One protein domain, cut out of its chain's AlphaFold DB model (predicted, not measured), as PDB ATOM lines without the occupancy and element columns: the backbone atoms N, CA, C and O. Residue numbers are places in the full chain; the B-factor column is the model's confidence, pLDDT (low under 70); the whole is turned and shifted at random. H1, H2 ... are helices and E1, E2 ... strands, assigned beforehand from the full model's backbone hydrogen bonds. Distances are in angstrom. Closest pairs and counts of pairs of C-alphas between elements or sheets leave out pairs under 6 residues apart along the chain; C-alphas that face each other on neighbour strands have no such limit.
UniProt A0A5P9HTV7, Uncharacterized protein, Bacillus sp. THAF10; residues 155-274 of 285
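This is residues 155 to 274 of the 285 residues of an uncharacterized protein of Bacillus sp. THAF10 (UniProt A0A5P9HTV7). A long helix, H5, runs alongside a shorter helical hairpin made by H1 and H2, and a twisted sheet of three strands stands to the side of H2, next to the last part of that helix. H5 makes most of the longest axis, and the link before E2 lies at the opposite end of the domain from its last residues. The printed part has 120 residues, with elements in the order H1 H2 E1 H3 E2 E3 H4 H5; the sheet order is E1 E2 E3, antiparallel throughout, and the class is mixed, helices and strands. The whole is compact, with a radius of gyration of the C-alphas of 15.4 A and spans of 49 by 34 by 19 A.

Start at H1, residues 157 to 170, which forms a helical hairpin with H2, residues 178 to 191: they touch, closest at the C-alphas of Glu 163 and Ala 191, 5.8 A, opposite ways at a shallow tilt of 15 degrees. H5, residues 248 to 274, makes with them a bundle, three helices side by side. H1 touches H5, closest at the C-alphas of Lys 157 and Val 266, 5.6 A, opposite ways at a shallow tilt of 25 degrees. H2 and H5 only just touch, with 3 pairs of C-alphas within 8 A, through residues 248 to 255 of H5 alone; their closest C-alphas, Ile 181 and Val 251, are 6.8 A apart. H2 is on the sheet of E1, residues 194 to 200, E2, residues 224 to 230, and E3, residues 235 to 240, over none of its strands; its closest C-alphas with E1 are Met 189 and Asp 195, 6.4 A. Across E1 and E2, look for N 195 and O 229, 2.7 A, within hydrogen-bond range; across the hairpin E2 and E3, for N 226 and O 239, 2.8 A. H3, residues 210 to 213, touches no helix; H4, residues 243 to 246, is close to but not clearly touching H5, closest at the C-alphas of Lys 244 and Tyr 250, 6.2 A. In H1, H2 and H5 every O i to N i+4 pair is within hydrogen-bond range; H3 and H4 are too short for one.

Find C-alpha 157 at (38.209, 57.813, -2.988), where H1 begins; it is 19.8 A long. H2 and E1 are each 20.0 A, E2 is 19.9 A and E3 15.4 A. H5 begins at C-alpha 248, (24.397, 34.080, 3.447), and runs 38.3 A to C-alpha 274 at (43.853, 67.070, 3.781).

The C-alphas of Gly 221 and Gln 274, 49.9 A, are the farthest apart. The printed part has no cut and no long link. Mean pLDDT of the printed part is 87.0; residues 201 to 206, 269 and 271 to 274 are under 70.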
ATOM      1  N   LEU A 155      42.848  53.211  -4.661       84.81
ATOM      2  CA  LEU A 155      41.647  53.488  -5.473       84.81
ATOM      3  C   LEU A 155      41.164  54.954  -5.412       84.81
ATOM      4  O   LEU A 155      41.356  55.606  -4.388       84.81
ATOM      5  N   PRO A 156      40.440  55.471  -6.423       82.44
ATOM      6  CA  PRO A 156      39.790  56.786  -6.350       82.44
ATOM      7  C   PRO A 156      38.762  56.856  -5.207       82.44
ATOM      8  O   PRO A 156      37.851  56.028  -5.139       82.44
ATOM      9  N   LYS A 157      38.917  57.813  -4.285       81.00
ATOM     10  CA  LYS A 157      38.209  57.813  -2.988       81.00
ATOM     11  C   LYS A 157      36.773  58.292  -3.061       81.00
ATOM     12  O   LYS A 157      35.925  57.722  -2.384       81.00
ATOM     13  N   ASP A 158      36.502  59.280  -3.903       80.06
ATOM     14  CA  ASP A 158      35.158  59.775  -4.189       80.06
ATOM     15  C   ASP A 158      34.267  58.651  -4.736       80.06
ATOM     16  O   ASP A 158      33.203  58.367  -4.187       80.06
ATOM     17  N   VAL A 159      34.763  57.933  -5.746       87.50
ATOM     18  CA  VAL A 159      34.064  56.795  -6.349       87.50
ATOM     19  C   VAL A 159      33.921  55.653  -5.346       87.50
ATOM     20  O   VAL A 159      32.833  55.098  -5.181       87.50
ATOM     21  N   LEU A 160      35.004  55.308  -4.641       90.69
ATOM     22  CA  LEU A 160      34.990  54.217  -3.671       90.69
ATOM     23  C   LEU A 160      34.016  54.500  -2.514       90.69
ATOM     24  O   LEU A 160      33.269  53.609  -2.121       90.69
ATOM     25  N   ALA A 161      33.975  55.724  -1.982       91.81
ATOM     26  CA  ALA A 161      33.086  56.094  -0.882       91.81
ATOM     27  C   ALA A 161      31.602  55.910  -1.241       91.81
ATOM     28  O   ALA A 161      30.842  55.339  -0.447       91.81
ATOM     29  N   ASP A 162      31.202  56.338  -2.442       93.62
ATOM     30  CA  ASP A 162      29.833  56.188  -2.941       93.62
ATOM     31  C   ASP A 162      29.454  54.710  -3.127       93.62
ATOM     32  O   ASP A 162      28.381  54.270  -2.686       93.62
ATOM     33  N   GLU A 163      30.352  53.906  -3.705       96.38
ATOM     34  CA  GLU A 163      30.136  52.466  -3.874       96.38
ATOM     35  C   GLU A 163      30.044  51.732  -2.527       96.38
ATOM     36  O   GLU A 163      29.152  50.898  -2.326       96.38
ATOM     37  N   LEU A 164      30.885  52.083  -1.551       96.75
ATOM     38  CA  LEU A 164      30.844  51.510  -0.202       96.75
ATOM     39  C   LEU A 164      29.538  51.850   0.528       96.75
ATOM     40  O   LEU A 164      28.958  50.981   1.184       96.75
ATOM     41  N   ALA A 165      29.036  53.083   0.405       96.06
ATOM     42  CA  ALA A 165      27.750  53.480   0.981       96.06
ATOM     43  C   ALA A 165      26.581  52.697   0.354       96.06
ATOM     44  O   ALA A 165      25.644  52.275   1.048       96.06
ATOM     45  N   ARG A 166      26.646  52.450  -0.959       96.75
ATOM     46  CA  ARG A 166      25.670  51.628  -1.683       96.75
ATOM     47  C   ARG A 166      25.705  50.168  -1.220       96.75
ATOM     48  O   ARG A 166      24.644  49.593  -0.956       96.75
ATOM     49  N   LEU A 167      26.894  49.577  -1.102       97.38
ATOM     50  CA  LEU A 167      27.108  48.201  -0.633       97.38
ATOM     51  C   LEU A 167      26.647  48.011   0.817       97.38
ATOM     52  O   LEU A 167      25.925  47.058   1.118       97.38
ATOM     53  N   GLU A 168      26.957  48.960   1.703       96.81
ATOM     54  CA  GLU A 168      26.467  48.974   3.087       96.81
ATOM     55  C   GLU A 168      24.935  48.936   3.152       96.81
ATOM     56  O   GLU A 168      24.344  48.210   3.955       96.81
ATOM     57  N   GLY A 169      24.271  49.694   2.273       95.88
ATOM     58  CA  GLY A 169      22.819  49.684   2.143       95.88
ATOM     59  C   GLY A 169      22.259  48.298   1.820       95.88
ATOM     60  O   GLY A 169      21.262  47.895   2.423       95.88
ATOM     61  N   LYS A 170      22.915  47.560   0.916       94.62
ATOM     62  CA  LYS A 170      22.509  46.203   0.513       94.62
ATOM     63  C   LYS A 170      22.733  45.168   1.613       94.62
ATOM     64  O   LYS A 170      21.920  44.262   1.761       94.62
ATOM     65  N   LEU A 171      23.772  45.336   2.427       95.44
ATOM     66  CA  LEU A 171      24.119  44.421   3.519       95.44
ATOM     67  C   LEU A 171      23.229  44.534   4.764       95.44
ATOM     68  O   LEU A 171      23.364  43.739   5.700       95.44
ATOM     69  N   LYS A 172      22.291  45.490   4.806       93.31
ATOM     70  CA  LYS A 172      21.311  45.595   5.902       93.31
ATOM     71  C   LYS A 172      20.500  44.308   6.054       93.31
ATOM     72  O   LYS A 172      20.248  43.858   7.176       93.31
ATOM     73  N   GLU A 173      20.160  43.683   4.934       89.88
ATOM     74  CA  GLU A 173      19.465  42.402   4.874       89.88
ATOM     75  C   GLU A 173      20.449  41.280   4.516       89.88
ATOM     76  O   GLU A 173      21.474  41.509   3.879       89.88
ATOM     77  N   GLU A 174      20.191  40.063   4.999       89.38
ATOM     78  CA  GLU A 174      20.975  38.898   4.569       89.38
ATOM     79  C   GLU A 174      20.569  38.499   3.148       89.38
ATOM     80  O   GLU A 174      19.370  38.489   2.853       89.38
ATOM     81  N   PRO A 175      21.525  38.139   2.271       90.56
ATOM     82  CA  PRO A 175      21.174  37.630   0.956       90.56
ATOM     83  C   PRO A 175      20.397  36.314   1.100       90.56
ATOM     84  O   PRO A 175      20.753  35.430   1.872       90.56
ATOM     85  N   THR A 176      19.311  36.182   0.350       88.19
ATOM     86  CA  THR A 176      18.346  35.073   0.488       88.19
ATOM     87  C   THR A 176      18.463  34.022  -0.612       88.19
ATOM     88  O   THR A 176      17.833  32.967  -0.528       88.19
ATOM     89  N   SER A 177      19.270  34.291  -1.640       87.69
ATOM     90  CA  SER A 177      19.509  33.392  -2.767       87.69
ATOM     91  C   SER A 177      20.977  33.387  -3.186       87.69
ATOM     92  O   SER A 177      21.723  34.329  -2.917       87.69
ATOM     93  N   VAL A 178      21.371  32.324  -3.889       84.12
ATOM     94  CA  VAL A 178      22.705  32.173  -4.490       84.12
ATOM     95  C   VAL A 178      23.001  33.335  -5.450       84.12
ATOM     96  O   VAL A 178      24.059  33.948  -5.366       84.12
ATOM     97  N   ASP A 179      22.025  33.732  -6.266       86.88
ATOM     98  CA  ASP A 179      22.120  34.872  -7.186       86.88
ATOM     99  C   ASP A 179      22.469  36.183  -6.465       86.88
ATOM    100  O   ASP A 179      23.307  36.953  -6.934       86.88
ATOM    101  N   GLN A 180      21.844  36.445  -5.308       90.69
ATOM    102  CA  GLN A 180      22.122  37.646  -4.512       90.69
ATOM    103  C   GLN A 180      23.532  37.618  -3.923       90.69
ATOM    104  O   GLN A 180      24.184  38.657  -3.868       90.69
ATOM    105  N   ILE A 181      24.016  36.441  -3.522       91.19
ATOM    106  CA  ILE A 181      25.383  36.267  -3.025       91.19
ATOM    107  C   ILE A 181      26.403  36.604  -4.115       91.19
ATOM    108  O   ILE A 181      27.294  37.416  -3.882       91.19
ATOM    109  N   PHE A 182      26.254  36.034  -5.312       88.38
ATOM    110  CA  PHE A 182      27.171  36.314  -6.419       88.38
ATOM    111  C   PHE A 182      27.102  37.752  -6.902       88.38
ATOM    112  O   PHE A 182      28.133  38.336  -7.224       88.38
ATOM    113  N   THR A 183      25.903  38.332  -6.913       91.50
ATOM    114  CA  THR A 183      25.725  39.749  -7.232       91.50
ATOM    115  C   THR A 183      26.488  40.617  -6.232       91.50
ATOM    116  O   THR A 183      27.241  41.487  -6.648       91.50
ATOM    117  N   LEU A 184      26.374  40.348  -4.926       95.00
ATOM    118  CA  LEU A 184      27.128  41.084  -3.906       95.00
ATOM    119  C   LEU A 184      28.639  40.937  -4.085       95.00
ATOM    120  O   LEU A 184      29.340  41.941  -4.046       95.00
ATOM    121  N   TRP A 185      29.145  39.720  -4.314       93.12
ATOM    122  CA  TRP A 185      30.574  39.524  -4.567       93.12
ATOM    123  C   TRP A 185      31.051  40.270  -5.807       93.12
ATOM    124  O   TRP A 185      32.077  40.935  -5.747       93.12
ATOM    125  N   THR A 186      30.289  40.214  -6.899       92.81
ATOM    126  CA  THR A 186      30.617  40.933  -8.137       92.81
ATOM    127  C   THR A 186      30.668  42.436  -7.891       92.81
ATOM    128  O   THR A 186      31.626  43.085  -8.279       92.81
ATOM    129  N   GLU A 187      29.697  42.987  -7.165       96.12
ATOM    130  CA  GLU A 187      29.680  44.414  -6.846       96.12
ATOM    131  C   GLU A 187      30.818  44.834  -5.904       96.12
ATOM    132  O   GLU A 187      31.302  45.956  -6.008       96.12
ATOM    133  N   PHE A 188      31.259  43.958  -4.994       96.19
ATOM    134  CA  PHE A 188      32.468  44.197  -4.201       96.19
ATOM    135  C   PHE A 188      33.716  44.234  -5.079       96.19
ATOM    136  O   PHE A 188      34.530  45.140  -4.939       96.19
ATOM    137  N   MET A 189      33.851  43.268  -5.986       94.75
ATOM    138  CA  MET A 189      34.962  43.197  -6.934       94.75
ATOM    139  C   MET A 189      34.995  44.435  -7.842       94.75
ATOM    140  O   MET A 189      36.043  45.053  -7.997       94.75
ATOM    141  N   GLU A 190      33.840  44.883  -8.340       95.44
ATOM    142  CA  GLU A 190      33.709  46.125  -9.111       95.44
ATOM    143  C   GLU A 190      34.095  47.364  -8.291       95.44
ATOM    144  O   GLU A 190      34.900  48.175  -8.751       95.44
ATOM    145  N   ALA A 191      33.568  47.500  -7.067       95.81
ATOM    146  CA  ALA A 191      33.869  48.634  -6.190       95.81
ATOM    147  C   ALA A 191      35.363  48.717  -5.850       95.81
ATOM    148  O   ALA A 191      35.935  49.805  -5.822       95.81
ATOM    149  N   PHE A 192      35.999  47.564  -5.629       95.12
ATOM    150  CA  PHE A 192      37.428  47.481  -5.357       95.12
ATOM    151  C   PHE A 192      38.292  47.388  -6.614       95.12
ATOM    152  O   PHE A 192      39.504  47.308  -6.480       95.12
ATOM    153  N   GLN A 193      37.725  47.434  -7.823       95.31
ATOM    154  CA  GLN A 193      38.478  47.326  -9.079       95.31
ATOM    155  C   GLN A 193      39.374  46.075  -9.143       95.31
ATOM    156  O   GLN A 193      40.556  46.153  -9.493       95.31
ATOM    157  N   VAL A 194      38.803  44.939  -8.742       95.81
ATOM    158  CA  VAL A 194      39.442  43.624  -8.721       95.81
ATOM    159  C   VAL A 194      38.715  42.691  -9.684       95.81
ATOM    160  O   VAL A 194      37.501  42.541  -9.620       95.81
ATOM    161  N   ASP A 195      39.467  42.005 -10.531       94.25
ATOM    162  CA  ASP A 195      39.007  40.906 -11.363       94.25
ATOM    163  C   ASP A 195      39.265  39.564 -10.669       94.25
ATOM    164  O   ASP A 195      40.361  39.293 -10.173       94.25
ATOM    165  N   ALA A 196      38.258  38.690 -10.676       91.38
ATOM    166  CA  ALA A 196      38.332  37.358 -10.087       91.38
ATOM    167  C   ALA A 196      38.296  36.267 -11.166       91.38
ATOM    168  O   ALA A 196      37.355  36.182 -11.961       91.38
ATOM    169  N   ASN A 197      39.289  35.381 -11.149       90.69
ATOM    170  CA  ASN A 197      39.343  34.183 -11.976       90.69
ATOM    171  C   ASN A 197      39.129  32.937 -11.110       90.69
ATOM    172  O   ASN A 197      39.822  32.734 -10.118       90.69
ATOM    173  N   LEU A 198      38.164  32.101 -11.502       89.69
ATOM    174  CA  LEU A 198      37.819  30.856 -10.812       89.69
ATOM    175  C   LEU A 198      38.137  29.649 -11.688       89.69
ATOM    176  O   LEU A 198      37.667  29.575 -12.829       89.69
ATOM    177  N   HIS A 199      38.858  28.672 -11.142       88.19
ATOM    178  CA  HIS A 199      39.182  27.433 -11.849       88.19
ATOM    179  C   HIS A 199      39.191  26.208 -10.929       88.19
ATOM    180  O   HIS A 199      39.368  26.305  -9.715       88.19
ATOM    181  N   VAL A 200      38.960  25.036 -11.524       82.69
ATOM    182  CA  VAL A 200      39.004  23.737 -10.836       82.69
ATOM    183  C   VAL A 200      40.245  22.978 -11.317       82.69
ATOM    184  O   VAL A 200      40.362  22.713 -12.515       82.69
ATOM    185  N   ASN A 201      41.114  22.576 -10.381       67.88
ATOM    186  CA  ASN A 201      42.456  21.990 -10.582       67.88
ATOM    187  C   ASN A 201      43.566  22.991 -10.992       67.88
ATOM    188  O   ASN A 201      43.288  24.052 -11.548       67.88
ATOM    189  N   ASP A 202      44.829  22.583 -10.784       53.59
ATOM    190  CA  ASP A 202      46.105  23.300 -11.043       53.59
ATOM    191  C   ASP A 202      46.345  23.775 -12.498       53.59
ATOM    192  O   ASP A 202      47.390  24.346 -12.808       53.59
ATOM    193  N   SER A 203      45.420  23.521 -13.427       50.53
ATOM    194  CA  SER A 203      45.532  23.970 -14.817       50.53
ATOM    195  C   SER A 203      44.434  24.980 -15.144       50.53
ATOM    196  O   SER A 203      43.254  24.623 -15.102       50.53
ATOM    197  N   ASP A 204      44.838  26.176 -15.585       55.78
ATOM    198  CA  ASP A 204      44.029  27.296 -16.121       55.78
ATOM    199  C   ASP A 204      42.965  26.920 -17.184       55.78
ATOM    200  O   ASP A 204      42.181  27.757 -17.636       55.78
ATOM    201  N   GLU A 205      42.926  25.664 -17.633       53.38
ATOM    202  CA  GLU A 205      42.061  25.185 -18.712       53.38
ATOM    203  C   GLU A 205      40.595  24.970 -18.295       53.38
ATOM    204  O   GLU A 205      39.725  24.947 -19.168       53.38
ATOM    205  N   THR A 206      40.281  24.854 -16.996       61.34
ATOM    206  CA  THR A 206      38.902  24.586 -16.532       61.34
ATOM    207  C   THR A 206      38.335  25.750 -15.719       61.34
ATOM    208  O   THR A 206      38.205  25.671 -14.497       61.34
ATOM    209  N   LYS A 207      37.987  26.845 -16.409       78.94
ATOM    210  CA  LYS A 207      37.283  27.983 -15.799       78.94
ATOM    211  C   LYS A 207      35.893  27.574 -15.315       78.94
ATOM    212  O   LYS A 207      35.164  26.902 -16.047       78.94
ATOM    213  N   VAL A 208      35.505  28.034 -14.127       80.38
ATOM    214  CA  VAL A 208      34.136  27.853 -13.623       80.38
ATOM    215  C   VAL A 208      33.199  28.771 -14.404       80.38
ATOM    216  O   VAL A 208      33.379  29.988 -14.443       80.38
ATOM    217  N   SER A 209      32.194  28.194 -15.057       81.94
ATOM    218  CA  SER A 209      31.221  28.966 -15.831       81.94
ATOM    219  C   SER A 209      30.194  29.655 -14.925       81.94
ATOM    220  O   SER A 209      29.828  29.136 -13.871       81.94
ATOM    221  N   GLN A 210      29.629  30.785 -15.372       76.25
ATOM    222  CA  GLN A 210      28.529  31.444 -14.648       76.25
ATOM    223  C   GLN A 210      27.349  30.496 -14.401       76.25
ATOM    224  O   GLN A 210      26.732  30.535 -13.346       76.25
ATOM    225  N   GLN A 211      27.047  29.608 -15.350       80.88
ATOM    226  CA  GLN A 211      25.970  28.637 -15.185       80.88
ATOM    227  C   GLN A 211      26.249  27.642 -14.048       80.88
ATOM    228  O   GLN A 211      25.308  27.217 -13.381       80.88
ATOM    229  N   GLU A 212      27.509  27.261 -13.828       82.44
ATOM    230  CA  GLU A 212      27.901  26.379 -12.725       82.44
ATOM    231  C   GLU A 212      27.830  27.089 -11.376       82.44
ATOM    232  O   GLU A 212      27.315  26.493 -10.436       82.44
ATOM    233  N   LEU A 213      28.257  28.355 -11.299       80.81
ATOM    234  CA  LEU A 213      28.173  29.165 -10.074       80.81
ATOM    235  C   LEU A 213      26.740  29.234  -9.527       80.81
ATOM    236  O   LEU A 213      26.520  29.192  -8.324       80.81
ATOM    237  N   MET A 214      25.743  29.267 -10.410       79.25
ATOM    238  CA  MET A 214      24.334  29.403 -10.027       79.25
ATOM    239  C   MET A 214      23.687  28.087  -9.565       79.25
ATOM    240  O   MET A 214      22.516  28.073  -9.179       79.25
ATOM    241  N   GLN A 215      24.403  26.956  -9.615       82.25
ATOM    242  CA  GLN A 215      23.851  25.673  -9.182       82.25
ATOM    243  C   GLN A 215      23.911  25.522  -7.652       82.25
ATOM    244  O   GLN A 215      24.932  25.830  -7.032       82.25
ATOM    245  N   PRO A 216      22.850  25.000  -7.009       79.12
ATOM    246  CA  PRO A 216      22.911  24.629  -5.599       79.12
ATOM    247  C   PRO A 216      24.060  23.647  -5.339       79.12
ATOM    248  O   PRO A 216      24.207  22.669  -6.069       79.12
ATOM    249  N   GLY A 217      24.863  23.914  -4.306       78.94
ATOM    250  CA  GLY A 217      25.988  23.056  -3.927       78.94
ATOM    251  C   GLY A 217      27.157  23.058  -4.920       78.94
ATOM    252  O   GLY A 217      27.946  22.121  -4.922       78.94
ATOM    253  N   TRP A 218      27.302  24.073  -5.784       81.81
ATOM    254  CA  TRP A 218      28.346  24.074  -6.822       81.81
ATOM    255  C   TRP A 218      29.786  23.982  -6.286       81.81
ATOM    256  O   TRP A 218      30.647  23.515  -7.035       81.81
ATOM    257  N   LEU A 219      30.028  24.403  -5.036       83.81
ATOM    258  CA  LEU A 219      31.300  24.287  -4.307       83.81
ATOM    259  C   LEU A 219      31.451  22.966  -3.538       83.81
ATOM    260  O   LEU A 219      32.568  22.628  -3.161       83.81
ATOM    261  N   GLU A 220      30.366  22.220  -3.296       84.62
ATOM    262  CA  GLU A 220      30.394  21.053  -2.406       84.62
ATOM    263  C   GLU A 220      31.367  19.989  -2.926       84.62
ATOM    264  O   GLU A 220      31.190  19.423  -4.011       84.62
ATOM    265  N   GLY A 221      32.407  19.714  -2.135       82.25
ATOM    266  CA  GLY A 221      33.424  18.717  -2.470       82.25
ATOM    267  C   GLY A 221      34.321  19.081  -3.658       82.25
ATOM    268  O   GLY A 221      34.983  18.188  -4.193       82.25
ATOM    269  N   LYS A 222      34.351  20.354  -4.081       84.75
ATOM    270  CA  LYS A 222      35.266  20.854  -5.115       84.75
ATOM    271  C   LYS A 222      36.350  21.731  -4.504       84.75
ATOM    272  O   LYS A 222      36.067  22.621  -3.711       84.75
ATOM    273  N   GLU A 223      37.582  21.526  -4.950       88.25
ATOM    274  CA  GLU A 223      38.670  22.473  -4.720       88.25
ATOM    275  C   GLU A 223      38.610  23.539  -5.820       88.25
ATOM    276  O   GLU A 223      38.942  23.274  -6.978       88.25
ATOM    277  N   VAL A 224      38.075  24.713  -5.478       89.56
ATOM    278  CA  VAL A 224      37.951  25.846  -6.402       89.56
ATOM    279  C   VAL A 224      39.017  26.867  -6.052       89.56
ATOM    280  O   VAL A 224      39.012  27.422  -4.954       89.56
ATOM    281  N   HIS A 225      39.914  27.122  -6.992       91.94
ATOM    282  CA  HIS A 225      40.947  28.136  -6.863       91.94
ATOM    283  C   HIS A 225      40.396  29.491  -7.311       91.94
ATOM    284  O   HIS A 225      39.633  29.574  -8.279       91.94
ATOM    285  N   LEU A 226      40.773  30.531  -6.575       92.19
ATOM    286  CA  LEU A 226      40.454  31.927  -6.820       92.19
ATOM    287  C   LEU A 226      41.758  32.694  -6.996       92.19
ATOM    288  O   LEU A 226      42.533  32.795  -6.046       92.19
ATOM    289  N   ASP A 227      41.929  33.293  -8.167       94.25
ATOM    290  CA  ASP A 227      42.978  34.268  -8.432       94.25
ATOM    291  C   ASP A 227      42.370  35.661  -8.579       94.25
ATOM    292  O   ASP A 227      41.398  35.853  -9.316       94.25
ATOM    293  N   LEU A 228      42.960  36.631  -7.888       95.88
ATOM    294  CA  LEU A 228      42.567  38.032  -7.902       95.88
ATOM    295  C   LEU A 228      43.602  38.862  -8.652       95.88
ATOM    296  O   LEU A 228      44.807  38.713  -8.439       95.88
ATOM    297  N   TYR A 229      43.115  39.767  -9.490       95.75
ATOM    298  CA  TYR A 229      43.918  40.695 -10.274       95.75
ATOM    299  C   TYR A 229      43.343  42.101 -10.134       95.75
ATOM    300  O   TYR A 229      42.135  42.255 -10.009       95.75
ATOM    301  N   SER A 230      44.164  43.138 -10.170       93.88
ATOM    302  CA  SER A 230      43.680  44.506 -10.374       93.88
ATOM    303  C   SER A 230      43.269  44.715 -11.835       93.88
ATOM    304  O   SER A 230      43.692  43.976 -12.726       93.88
ATOM    305  N   ASN A 231      42.491  45.766 -12.105       87.94
ATOM    306  CA  ASN A 231      42.031  46.114 -13.461       87.94
ATOM    307  C   ASN A 231      43.159  46.334 -14.496       87.94
ATOM    308  O   ASN A 231      42.910  46.297 -15.703       87.94
ATOM    309  N   ASP A 232      44.392  46.598 -14.057       87.38
ATOM    310  CA  ASP A 232      45.573  46.724 -14.926       87.38
ATOM    311  C   ASP A 232      46.241  45.371 -15.257       87.38
ATOM    312  O   ASP A 232      47.190  45.317 -16.043       87.38
ATOM    313  N   GLY A 233      45.724  44.275 -14.695       90.44
ATOM    314  CA  GLY A 233      46.221  42.916 -14.872       90.44
ATOM    315  C   GLY A 233      47.297  42.495 -13.870       90.44
ATOM    316  O   GLY A 233      47.837  41.394 -14.010       90.44
ATOM    317  N   THR A 234      47.629  43.319 -12.870       92.06
ATOM    318  CA  THR A 234      48.564  42.926 -11.808       92.06
ATOM    319  C   THR A 234      47.929  41.857 -10.922       92.06
ATOM    320  O   THR A 234      46.803  41.997 -10.457       92.06
ATOM    321  N   HIS A 235      48.644  40.754 -10.692       94.69
ATOM    322  CA  HIS A 235      48.205  39.708  -9.766       94.69
ATOM    323  C   HIS A 235      48.255  40.223  -8.324       94.69
ATOM    324  O   HIS A 235      49.291  40.726  -7.884       94.69
ATOM    325  N   LEU A 236      47.139  40.084  -7.608       95.12
ATOM    326  CA  LEU A 236      46.991  40.522  -6.221       95.12
ATOM    327  C   LEU A 236      47.117  39.350  -5.248       95.12
ATOM    328  O   LEU A 236      47.846  39.440  -4.264       95.12
ATOM    329  N   ALA A 237      46.394  38.255  -5.498       96.06
ATOM    330  CA  ALA A 237      46.309  37.147  -4.552       96.06
ATOM    331  C   ALA A 237      45.792  35.856  -5.191       96.06
ATOM    332  O   ALA A 237      45.072  35.893  -6.186       96.06
ATOM    333  N   SER A 238      46.101  34.721  -4.563       95.25
ATOM    334  CA  SER A 238      45.569  33.408  -4.939       95.25
ATOM    335  C   SER A 238      45.185  32.609  -3.699       95.25
ATOM    336  O   SER A 238      45.967  32.513  -2.753       95.25
ATOM    337  N   THR A 239      44.012  31.981  -3.700       94.00
ATOM    338  CA  THR A 239      43.578  31.100  -2.606       94.00
ATOM    339  C   THR A 239      42.663  29.975  -3.091       94.00
ATOM    340  O   THR A 239      42.225  29.960  -4.238       94.00
ATOM    341  N   VAL A 240      42.368  29.019  -2.213       92.00
ATOM    342  CA  VAL A 240      41.295  28.037  -2.410       92.00
ATOM    343  C   VAL A 240      40.051  28.560  -1.701       92.00
ATOM    344  O   VAL A 240      40.092  28.863  -0.509       92.00
ATOM    345  N   MET A 241      38.937  28.662  -2.424       89.62
ATOM    346  CA  MET A 241      37.679  29.150  -1.868       89.62
ATOM    347  C   MET A 241      37.167  28.238  -0.748       89.62
ATOM    348  O   MET A 241      36.956  27.043  -0.948       89.62
ATOM    349  N   ASP A 242      36.880  28.823   0.416       89.00
ATOM    350  CA  ASP A 242      36.135  28.148   1.484       89.00
ATOM    351  C   ASP A 242      34.657  28.003   1.068       89.00
ATOM    352  O   ASP A 242      34.046  28.951   0.569       89.00
ATOM    353  N   GLU A 243      34.041  26.843   1.319       88.81
ATOM    354  CA  GLU A 243      32.610  26.599   1.068       88.81
ATOM    355  C   GLU A 243      31.702  27.634   1.768       88.81
ATOM    356  O   GLU A 243      30.595  27.926   1.311       88.81
ATOM    357  N   LYS A 244      32.172  28.258   2.858       89.81
ATOM    358  CA  LYS A 244      31.469  29.359   3.532       89.81
ATOM    359  C   LYS A 244      31.310  30.599   2.650       89.81
ATOM    360  O   LYS A 244      30.401  31.376   2.925       89.81
ATOM    361  N   ALA A 245      32.099  30.781   1.590       88.19
ATOM    362  CA  ALA A 245      32.004  31.932   0.684       88.19
ATOM    363  C   ALA A 245      30.621  32.077   0.017       88.19
ATOM    364  O   ALA A 245      30.254  33.172  -0.410       88.19
ATOM    365  N   VAL A 246      29.829  30.998  -0.023       88.38
ATOM    366  CA  VAL A 246      28.444  30.996  -0.530       88.38
ATOM    367  C   VAL A 246      27.382  30.894   0.566       88.38
ATOM    368  O   VAL A 246      26.201  30.694   0.284       88.38
ATOM    369  N   SER A 247      27.772  31.045   1.832       89.75
ATOM    370  CA  SER A 247      26.845  31.128   2.958       89.75
ATOM    371  C   SER A 247      26.310  32.557   3.112       89.75
ATOM    372  O   SER A 247      27.112  33.482   3.254       89.75
ATOM    373  N   PRO A 248      24.981  32.763   3.203       91.50
ATOM    374  CA  PRO A 248      24.397  34.080   3.447       91.50
ATOM    375  C   PRO A 248      24.997  34.849   4.625       91.50
ATOM    376  O   PRO A 248      25.339  36.027   4.511       91.50
ATOM    377  N   THR A 249      25.163  34.168   5.761       91.75
ATOM    378  CA  THR A 249      25.690  34.767   6.990       91.75
ATOM    379  C   THR A 249      27.156  35.159   6.833       91.75
ATOM    380  O   THR A 249      27.564  36.214   7.316       91.75
ATOM    381  N   TYR A 250      27.948  34.328   6.148       92.25
ATOM    382  CA  TYR A 250      29.348  34.636   5.878       92.25
ATOM    383  C   TYR A 250      29.465  35.851   4.959       92.25
ATOM    384  O   TYR A 250      30.129  36.812   5.321       92.25
ATOM    385  N   VAL A 251      28.743  35.864   3.834       93.44
ATOM    386  CA  VAL A 251      28.748  36.970   2.861       93.44
ATOM    387  C   VAL A 251      28.353  38.284   3.521       93.44
ATOM    388  O   VAL A 251      29.022  39.294   3.321       93.44
ATOM    389  N   LYS A 252      27.317  38.282   4.370       94.44
ATOM    390  CA  LYS A 252      26.927  39.491   5.100       94.44
ATOM    391  C   LYS A 252      28.029  39.974   6.041       94.44
ATOM    392  O   LYS A 252      28.339  41.163   6.054       94.44
ATOM    393  N   LYS A 253      28.602  39.068   6.841       94.25
ATOM    394  CA  LYS A 253      29.644  39.413   7.818       94.25
ATOM    395  C   LYS A 253      30.896  39.936   7.115       94.25
ATOM    396  O   LYS A 253      31.346  41.033   7.419       94.25
ATOM    397  N   THR A 254      31.417  39.165   6.168       94.81
ATOM    398  CA  THR A 254      32.623  39.486   5.402       94.81
ATOM    399  C   THR A 254      32.421  40.743   4.565       94.81
ATOM    400  O   THR A 254      33.274  41.617   4.579       94.81
ATOM    401  N   GLY A 255      31.265  40.900   3.915       95.38
ATOM    402  CA  GLY A 255      30.934  42.121   3.185       95.38
ATOM    403  C   GLY A 255      30.863  43.356   4.088       95.38
ATOM    404  O   GLY A 255      31.330  44.423   3.707       95.38
ATOM    405  N   THR A 256      30.319  43.227   5.302       96.00
ATOM    406  CA  THR A 256      30.284  44.343   6.264       96.00
ATOM    407  C   THR A 256      31.695  44.760   6.675       96.00
ATOM    408  O   THR A 256      31.979  45.953   6.755       96.00
ATOM    409  N   GLU A 257      32.582  43.791   6.894       94.38
ATOM    410  CA  GLU A 257      33.979  44.068   7.222       94.38
ATOM    411  C   GLU A 257      34.724  44.694   6.037       94.38
ATOM    412  O   GLU A 257      35.398  45.702   6.211       94.38
ATOM    413  N   LEU A 258      34.518  44.198   4.813       95.25
ATOM    414  CA  LEU A 258      35.064  44.812   3.597       95.25
ATOM    415  C   LEU A 258      34.615  46.268   3.437       95.25
ATOM    416  O   LEU A 258      35.427  47.128   3.103       95.25
ATOM    417  N   VAL A 259      33.343  46.572   3.721       96.25
ATOM    418  CA  VAL A 259      32.859  47.959   3.742       96.25
ATOM    419  C   VAL A 259      33.599  48.785   4.793       96.25
ATOM    420  O   VAL A 259      33.984  49.920   4.517       96.25
ATOM    421  N   HIS A 260      33.791  48.240   5.996       91.56
ATOM    422  CA  HIS A 260      34.513  48.927   7.063       91.56
ATOM    423  C   HIS A 260      35.960  49.229   6.662       91.56
ATOM    424  O   HIS A 260      36.373  50.382   6.761       91.56
ATOM    425  N   LEU A 261      36.684  48.241   6.133       89.00
ATOM    426  CA  LEU A 261      38.063  48.395   5.668       89.00
ATOM    427  C   LEU A 261      38.174  49.380   4.504       89.00
ATOM    428  O   LEU A 261      39.052  50.237   4.512       89.00
ATOM    429  N   GLY A 262      37.248  49.330   3.543       90.00
ATOM    430  CA  GLY A 262      37.192  50.314   2.464       90.00
ATOM    431  C   GLY A 262      36.994  51.737   2.994       90.00
ATOM    432  O   GLY A 262      37.680  52.659   2.563       90.00
ATOM    433  N   LYS A 263      36.103  51.928   3.978       90.19
ATOM    434  CA  LYS A 263      35.873  53.237   4.617       90.19
ATOM    435  C   LYS A 263      37.070  53.705   5.434       90.19
ATOM    436  O   LYS A 263      37.344  54.901   5.457       90.19
ATOM    437  N   VAL A 264      37.761  52.782   6.101       83.31
ATOM    438  CA  VAL A 264      39.041  53.051   6.760       83.31
ATOM    439  C   VAL A 264      40.026  53.549   5.710       83.31
ATOM    440  O   VAL A 264      40.500  54.664   5.858       83.31
ATOM    441  N   GLY A 265      40.205  52.841   4.594       81.62
ATOM    442  CA  GLY A 265      41.061  53.284   3.490       81.62
ATOM    443  C   GLY A 265      40.695  54.662   2.923       81.62
ATOM    444  O   GLY A 265      41.585  55.462   2.661       81.62
ATOM    445  N   VAL A 266      39.403  54.985   2.793       84.62
ATOM    446  CA  VAL A 266      38.943  56.332   2.398       84.62
ATOM    447  C   VAL A 266      39.329  57.382   3.438       84.62
ATOM    448  O   VAL A 266      39.972  58.361   3.088       84.62
ATOM    449  N   LYS A 267      39.006  57.164   4.719       79.62
ATOM    450  CA  LYS A 267      39.333  58.095   5.814       79.62
ATOM    451  C   LYS A 267      40.840  58.317   5.943       79.62
ATOM    452  O   LYS A 267      41.288  59.444   6.095       79.62
ATOM    453  N   MET A 268      41.593  57.225   5.888       74.81
ATOM    454  CA  MET A 268      43.048  57.186   5.924       74.81
ATOM    455  C   MET A 268      43.638  58.045   4.803       74.81
ATOM    456  O   MET A 268      44.476  58.912   5.026       74.81
ATOM    457  N   SER A 269      43.117  57.861   3.596       69.69
ATOM    458  CA  SER A 269      43.502  58.649   2.437       69.69
ATOM    459  C   SER A 269      43.110  60.123   2.560       69.69
ATOM    460  O   SER A 269      43.913  60.978   2.215       69.69
ATOM    461  N   ASP A 270      41.916  60.440   3.067       70.56
ATOM    462  CA  ASP A 270      41.476  61.822   3.291       70.56
ATOM    463  C   ASP A 270      42.349  62.533   4.329       70.56
ATOM    464  O   ASP A 270      42.674  63.700   4.150       70.56
ATOM    465  N   GLU A 271      42.761  61.856   5.401       68.19
ATOM    466  CA  GLU A 271      43.685  62.416   6.394       68.19
ATOM    467  C   GLU A 271      45.083  62.625   5.806       68.19
ATOM    468  O   GLU A 271      45.726  63.637   6.088       68.19
ATOM    469  N   LEU A 272      45.535  61.722   4.934       67.38
ATOM    470  CA  LEU A 272      46.758  61.924   4.171       67.38
ATOM    471  C   LEU A 272      46.615  63.095   3.178       67.38
ATOM    472  O   LEU A 272      47.530  63.887   3.018       67.38
ATOM    473  N   TYR A 273      45.471  63.287   2.525       62.84
ATOM    474  CA  TYR A 273      45.323  64.337   1.510       62.84
ATOM    475  C   TYR A 273      44.950  65.706   2.066       62.84
ATOM    476  O   TYR A 273      45.455  66.703   1.570       62.84
ATOM    477  N   GLN A 274      44.142  65.792   3.123       59.84
ATOM    478  CA  GLN A 274      43.853  67.070   3.781       59.84
ATOM    479  C   GLN A 274      45.076  67.686   4.443       59.84
ATOM    480  O   GLN A 274      45.049  68.871   4.753       59.84
TER     481      GLN A 274